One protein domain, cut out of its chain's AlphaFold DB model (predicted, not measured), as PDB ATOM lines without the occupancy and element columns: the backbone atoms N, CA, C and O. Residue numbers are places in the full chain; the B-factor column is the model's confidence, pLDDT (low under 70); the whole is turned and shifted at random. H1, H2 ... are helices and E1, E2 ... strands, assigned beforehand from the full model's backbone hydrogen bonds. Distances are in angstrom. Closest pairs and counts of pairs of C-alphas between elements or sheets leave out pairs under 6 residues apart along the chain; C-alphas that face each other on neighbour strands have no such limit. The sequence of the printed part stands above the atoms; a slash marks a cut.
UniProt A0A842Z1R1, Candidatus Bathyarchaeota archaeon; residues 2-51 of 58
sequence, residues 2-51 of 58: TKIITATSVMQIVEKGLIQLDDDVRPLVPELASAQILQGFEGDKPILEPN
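Overview. This is residues 2 to 51 of the 58 residues of a protein of Candidatus Bathyarchaeota archaeon (UniProt A0A842Z1R1). A drawn-out chain has one long helix, H1, at one end and a two-stranded hairpin, E1 and E2, at the other, with a winding link and the short helix H2 strung between them. H1 makes an arm that sticks out with residues 2 to 9 and 12 to 15. The printed part has 50 residues, in the order H1, H2, E1, E2, with the antiparallel sheet order E1 - E2 and a mixed class of helices and strands. It is extended, with a radius of gyration of the C-alphas of 15.9 A, and spans 47 by 24 by 15 A, only just elongated.

Arrangement. H1, residues 2 to 15, is apart from H2, residues 30 to 34. H1 is also apart from both E1, residues 36 to 42, and E2, residues 45 to 50. H2 and E2 are only just apart, their closest C-alphas being 8.5 A from each other. E1 and E2 form a hairpin, antiparallel at 150 degrees between their directions. The C-alphas of Phe 41 and Pro 46 face each other at 4.4 A. N 37 and O 49, 2.8 A, and N 47 and O 40, 2.9 A, are within hydrogen-bond range. In H1 and H2 every O i to N i+4 pair is within that range.

Along the chain. H1 begins at C-alpha 2 (50.899, 33.585, -58.837) and is 20.1 A long from first to last C-alpha. H2 measures 6.6 A and begins at C-alpha 30 (34.426, 32.206, -42.550). E1 measures 16.2 A. E2 measures 16.3 A and ends at C-alpha 50 (38.481, 40.355, -31.494).

Size, cuts and confidence. The C-alphas of Lys 16 and Gly 43 are the two farthest apart, at 48.3 A. Residues 16 to 29 make the long link from H1 to H2; the links H2 to E1 and E1 to E2 are tight. The printed part has no cut. Its mean pLDDT is 97.2, and no printed residue is under 70.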
ATOM      1  N   THR A   2      52.269  34.009 -59.212       98.00
ATOM      2  CA  THR A   2      50.899  33.585 -58.837       98.00
ATOM      3  C   THR A   2      49.999  34.704 -58.303       98.00
ATOM      4  O   THR A   2      48.848  34.771 -58.708       98.00
ATOM      5  N   LYS A   3      50.521  35.631 -57.485       97.25
ATOM      6  CA  LYS A   3      49.732  36.752 -56.930       97.25
ATOM      7  C   LYS A   3      49.045  37.615 -57.997       97.25
ATOM      8  O   LYS A   3      47.883  37.955 -57.824       97.25
ATOM      9  N   ILE A   4      49.738  37.937 -59.097       98.19
ATOM     10  CA  ILE A   4      49.160  38.741 -60.189       98.19
ATOM     11  C   ILE A   4      48.048  37.957 -60.884       98.19
ATOM     12  O   ILE A   4      46.988  38.505 -61.139       98.19
ATOM     13  N   ILE A   5      48.266  36.665 -61.132       98.38
ATOM     14  CA  ILE A   5      47.263  35.803 -61.763       98.38
ATOM     15  C   ILE A   5      46.004  35.729 -60.886       98.38
ATOM     16  O   ILE A   5      44.906  35.943 -61.389       98.38
ATOM     17  N   THR A   6      46.158  35.512 -59.574       98.25
ATOM     18  CA  THR A   6      45.038  35.501 -58.622       98.25
ATOM     19  C   THR A   6      44.311  36.843 -58.584       98.25
ATOM     20  O   THR A   6      43.085  36.859 -58.657       98.25
ATOM     21  N   ALA A   7      45.042  37.962 -58.524       97.94
ATOM     22  CA  ALA A   7      44.441  39.293 -58.548       97.94
ATOM     23  C   ALA A   7      43.628  39.519 -59.836       97.94
ATOM     24  O   ALA A   7      42.486  39.959 -59.761       97.94
ATOM     25  N   THR A   8      44.153  39.135 -61.006       98.12
ATOM     26  CA  THR A   8      43.417  39.211 -62.278       98.12
ATOM     27  C   THR A   8      42.146  38.362 -62.253       98.12
ATOM     28  O   THR A   8      41.089  38.841 -62.654       98.12
ATOM     29  N   SER A   9      42.209  37.123 -61.756       98.19
ATOM     30  CA  SER A   9      41.022  36.263 -61.637       98.19
ATOM     31  C   SER A   9      39.956  36.858 -60.715       98.19
ATOM     32  O   SER A   9      38.773  36.796 -61.031       98.19
ATOM     33  N   VAL A  10      40.364  37.471 -59.602       97.69
ATOM     34  CA  VAL A  10      39.453  38.175 -58.691       97.69
ATOM     35  C   VAL A  10      38.813  39.382 -59.382       97.69
ATOM     36  O   VAL A  10      37.600  39.554 -59.295       97.69
ATOM     37  N   MET A  11      39.577  40.173 -60.142       98.31
ATOM     38  CA  MET A  11      39.019  41.309 -60.885       98.31
ATOM     39  C   MET A  11      37.985  40.877 -61.929       98.31
ATOM     40  O   MET A  11      36.969  41.548 -62.080       98.31
ATOM     41  N   GLN A  12      38.158  39.717 -62.569       98.56
ATOM     42  CA  GLN A  12      37.135  39.155 -63.464       98.56
ATOM     43  C   GLN A  12      35.823  38.810 -62.735       98.56
ATOM     44  O   GLN A  12      34.760  38.803 -63.353       98.56
ATOM     45  N   ILE A  13      35.874  38.482 -61.441       98.12
ATOM     46  CA  ILE A  13      34.686  38.233 -60.607       98.12
ATOM     47  C   ILE A  13      34.023  39.566 -60.226       98.12
ATOM     48  O   ILE A  13      32.795  39.665 -60.274       98.12
ATOM     49  N   VAL A  14      34.827  40.594 -59.932       98.31
ATOM     50  CA  VAL A  14      34.348  41.963 -59.672       98.31
ATOM     51  C   VAL A  14      33.647  42.551 -60.900       98.31
ATOM     52  O   VAL A  14      32.532  43.050 -60.789       98.31
ATOM     53  N   GLU A  15      34.233  42.413 -62.093       98.50
ATOM     54  CA  GLU A  15      33.636  42.861 -63.364       98.50
ATOM     55  C   GLU A  15      32.287  42.186 -63.663       98.50
ATOM     56  O   GLU A  15      31.413  42.786 -64.286       98.50
ATOM     57  N   LYS A  16      32.089  40.949 -63.193       98.44
ATOM     58  CA  LYS A  16      30.817  40.214 -63.312       98.44
ATOM     59  C   LYS A  16      29.771  40.633 -62.274       98.44
ATOM     60  O   LYS A  16      28.661  40.108 -62.310       98.44
ATOM     61  N   GLY A  17      30.110  41.529 -61.346       97.44
ATOM     62  CA  GLY A  17      29.209  42.002 -60.295       97.44
ATOM     63  C   GLY A  17      28.893  40.962 -59.218       97.44
ATOM     64  O   GLY A  17      27.910  41.120 -58.503       97.44
ATOM     65  N   LEU A  18      29.694  39.896 -59.100       97.25
ATOM     66  CA  LEU A  18      29.476  38.841 -58.100       97.25
ATOM     67  C   LEU A  18      29.976  39.238 -56.703       97.25
ATOM     68  O   LEU A  18      29.513  38.686 -55.710       97.25
ATOM     69  N   ILE A  19      30.930  40.170 -56.647       96.75
ATOM     70  CA  ILE A  19      31.479  40.788 -55.436       96.75
ATOM     71  C   ILE A  19      32.015  42.183 -55.791       96.75
ATOM     72  O   ILE A  19      32.401  42.410 -56.939       96.75
ATOM     73  N   GLN A  20      32.056  43.113 -54.844       97.75
ATOM     74  CA  GLN A  20      32.695  44.425 -54.976       97.75
ATOM     75  C   GLN A  20      34.002  44.497 -54.175       97.75
ATOM     76  O   GLN A  20      34.245  43.714 -53.260       97.75
ATOM     77  N   LEU A  21      34.866  45.459 -54.516       97.94
ATOM     78  CA  LEU A  21      36.165  45.630 -53.845       97.94
ATOM     79  C   LEU A  21      36.040  45.946 -52.350       97.94
ATOM     80  O   LEU A  21      36.897  45.547 -51.565       97.94
ATOM     81  N   ASP A  22      34.983  46.661 -51.980       97.69
ATOM     82  CA  ASP A  22      34.768  47.156 -50.624       97.69
ATOM     83  C   ASP A  22      33.706  46.325 -49.865       97.69
ATOM     84  O   ASP A  22      33.304  46.693 -48.761       97.69
ATOM     85  N   ASP A  23      33.274  45.189 -50.432       96.81
ATOM     86  CA  ASP A  23      32.406  44.232 -49.740       96.81
ATOM     87  C   ASP A  23      33.166  43.542 -48.601       96.81
ATOM     88  O   ASP A  23      34.330  43.160 -48.747       96.81
ATOM     89  N   ASP A  24      32.482  43.320 -47.477       96.94
ATOM     90  CA  ASP A  24      32.987  42.474 -46.396       96.94
ATOM     91  C   ASP A  24      33.032  41.009 -46.851       96.94
ATOM     92  O   ASP A  24      31.996  40.405 -47.139       96.94
ATOM     93  N   VAL A  25      34.228  40.418 -46.892       96.81
ATOM     94  CA  VAL A  25      34.435  39.050 -47.390       96.81
ATOM     95  C   VAL A  25      34.350  37.985 -46.297       96.81
ATOM     96  O   VAL A  25      34.392  36.792 -46.604       96.81
ATOM     97  N   ARG A  26      34.179  38.372 -45.027       96.88
ATOM     98  CA  ARG A  26      34.019  37.440 -43.894       96.88
ATOM     99  C   ARG A  26      32.894  36.402 -44.083       96.88
ATOM    100  O   ARG A  26      33.098  35.260 -43.677       96.88
ATOM    101  N   PRO A  27      31.744  36.712 -44.719       95.56
ATOM    102  CA  PRO A  27      30.723  35.703 -45.022       95.56
ATOM    103  C   PRO A  27      31.141  34.690 -46.102       95.56
ATOM    104  O   PRO A  27      30.614  33.581 -46.128       95.56
ATOM    105  N   LEU A  28      32.062  35.065 -47.000       96.00
ATOM    106  CA  LEU A  28      32.569  34.206 -48.077       96.00
ATOM    107  C   LEU A  28      33.751  33.344 -47.622       96.00
ATOM    108  O   LEU A  28      33.933  32.239 -48.129       96.00
ATOM    109  N   VAL A  29      34.543  33.850 -46.671       96.31
ATOM    110  CA  VAL A  29      35.701  33.171 -46.075       96.31
ATOM    111  C   VAL A  29      35.539  33.176 -44.547       96.31
ATOM    112  O   VAL A  29      36.066  34.068 -43.875       96.31
ATOM    113  N   PRO A  30      34.781  32.219 -43.974       95.00
ATOM    114  CA  PRO A  30      34.426  32.206 -42.550       95.00
ATOM    115  C   PRO A  30      35.627  32.229 -41.596       95.00
ATOM    116  O   PRO A  30      35.533  32.728 -40.475       95.00
ATOM    117  N   GLU A  31      36.782  31.741 -42.040       96.44
ATOM    118  CA  GLU A  31      38.031  31.769 -41.285       96.44
ATOM    119  C   GLU A  31      38.458  33.207 -40.962       96.44
ATOM    120  O   GLU A  31      38.916  33.471 -39.850       96.44
ATOM    121  N   LEU A  32      38.225  34.154 -41.880       96.38
ATOM    122  CA  LEU A  32      38.487  35.580 -41.662       96.38
ATOM    123  C   LEU A  32      37.548  36.189 -40.615       96.38
ATOM    124  O   LEU A  32      37.937  37.124 -39.920       96.38
ATOM    125  N   ALA A  33      36.333  35.653 -40.472       94.44
ATOM    126  CA  ALA A  33      35.407  36.064 -39.418       94.44
ATOM    127  C   ALA A  33      35.873  35.592 -38.031       94.44
ATOM    128  O   ALA A  33      35.681  36.293 -37.041       94.44
ATOM    129  N   SER A  34      36.491  34.409 -37.964       94.38
ATOM    130  CA  SER A  34      37.018  33.833 -36.720       94.38
ATOM    131  C   SER A  34      38.416  34.330 -36.341       94.38
ATOM    132  O   SER A  34      38.870  34.099 -35.219       94.38
ATOM    133  N   ALA A  35      39.112  34.992 -37.268       96.62
ATOM    134  CA  ALA A  35      40.471  35.462 -37.063       96.62
ATOM    135  C   ALA A  35      40.529  36.535 -35.967       96.62
ATOM    136  O   ALA A  35      39.807  37.534 -36.000       96.62
ATOM    137  N   GLN A  36      41.427  36.335 -35.006       97.12
ATOM    138  CA  GLN A  36      41.723  37.305 -33.957       97.12
ATOM    139  C   GLN A  36      42.956  38.133 -34.324       97.12
ATOM    140  O   GLN A  36      43.838  37.676 -35.053       97.12
ATOM    141  N   ILE A  37      43.026  39.349 -33.793       97.44
ATOM    142  CA  ILE A  37      44.168  40.241 -33.964       97.44
ATOM    143  C   ILE A  37      45.204  39.892 -32.897       97.44
ATOM    144  O   ILE A  37      44.918  39.949 -31.703       97.44
ATOM    145  N   LEU A  38      46.413  39.533 -33.328       97.56
ATOM    146  CA  LEU A  38      47.550  39.337 -32.436       97.56
ATOM    147  C   LEU A  38      48.140  40.700 -32.061       97.56
ATOM    148  O   LEU A  38      48.775  41.344 -32.894       97.56
ATOM    149  N   GLN A  39      47.945  41.117 -30.811       97.56
ATOM    150  CA  GLN A  39      48.469  42.390 -30.297       97.56
ATOM    151  C   GLN A  39      49.900  42.269 -29.761       97.56
ATOM    152  O   GLN A  39      50.628  43.255 -29.680       97.56
ATOM    153  N   GLY A  40      50.323  41.060 -29.392       98.00
ATOM    154  CA  GLY A  40      51.654  40.811 -28.851       98.00
ATOM    155  C   GLY A  40      51.708  39.533 -28.032       98.00
ATOM    156  O   GLY A  40      50.864  38.648 -28.185       98.00
ATOM    157  N   PHE A  41      52.703  39.448 -27.154       98.50
ATOM    158  CA  PHE A  41      52.919  38.298 -26.283       98.50
ATOM    159  C   PHE A  41      53.240  38.738 -24.853       98.50
ATOM    160  O   PHE A  41      54.009  39.676 -24.641       98.50
ATOM    161  N   GLU A  42      52.689  38.026 -23.874       97.38
ATOM    162  CA  GLU A  42      53.125  38.052 -22.480       97.38
ATOM    163  C   GLU A  42      53.993  36.808 -22.231       97.38
ATOM    164  O   GLU A  42      53.491  35.703 -21.999       97.38
ATOM    165  N   GLY A  43      55.314  36.962 -22.360       96.62
ATOM    166  CA  GLY A  43      56.226  35.815 -22.432       96.62
ATOM    167  C   GLY A  43      55.926  34.973 -23.675       96.62
ATOM    168  O   GLY A  43      55.967  35.494 -24.784       96.62
ATOM    169  N   ASP A  44      55.574  33.698 -23.487       96.69
ATOM    170  CA  ASP A  44      55.188  32.789 -24.581       96.69
ATOM    171  C   ASP A  44      53.673  32.782 -24.873       96.69
ATOM    172  O   ASP A  44      53.208  32.064 -25.761       96.69
ATOM    173  N   LYS A  45      52.864  33.544 -24.122       98.00
ATOM    174  CA  LYS A  45      51.402  33.556 -24.284       98.00
ATOM    175  C   LYS A  45      50.967  34.667 -25.244       98.00
ATOM    176  O   LYS A  45      51.286  35.823 -24.976       98.00
ATOM    177  N   PRO A  46      50.218  34.371 -26.322       98.06
ATOM    178  CA  PRO A  46      49.724  35.405 -27.225       98.06
ATOM    179  C   PRO A  46      48.606  36.227 -26.571       98.06
ATOM    180  O   PRO A  46      47.709  35.679 -25.929       98.06
ATOM    181  N   ILE A  47      48.642  37.538 -26.787       98.31
ATOM    182  CA  ILE A  47      47.566  38.469 -26.440       98.31
ATOM    183  C   ILE A  47      46.732  38.685 -27.703       98.31
ATOM    184  O   ILE A  47      47.239  39.189 -28.709       98.31
ATOM    185  N   LEU A  48      45.465  38.270 -27.654       98.12
ATOM    186  CA  LEU A  48      44.548  38.283 -28.792       98.12
ATOM    187  C   LEU A  48      43.372  39.222 -28.534       98.12
ATOM    188  O   LEU A  48      42.810  39.235 -27.439       98.12
ATOM    189  N   GLU A  49      42.957  39.938 -29.571       97.06
ATOM    190  CA  GLU A  49      41.767  40.784 -29.557       97.06
ATOM    191  C   GLU A  49      40.772  40.375 -30.651       97.06
ATOM    192  O   GLU A  49      41.173  39.858 -31.700       97.06
ATOM    193  N   PRO A  50      39.461  40.588 -30.444       95.56
ATOM    194  CA  PRO A  50      38.481  40.355 -31.494       95.56
ATOM    195  C   PRO A  50      38.691  41.299 -32.688       95.56
ATOM    196  O   PRO A  50      38.958  42.489 -32.516       95.56
ATOM    197  N   ASN A  51      38.504  40.782 -33.902       93.25
ATOM    198  CA  ASN A  51      38.492  41.596 -35.112       93.25
ATOM    199  C   ASN A  51      37.075  42.114 -35.420       93.25
ATOM    200  O   ASN A  51      36.224  41.373 -35.914       93.25
TER     201      ASN A  51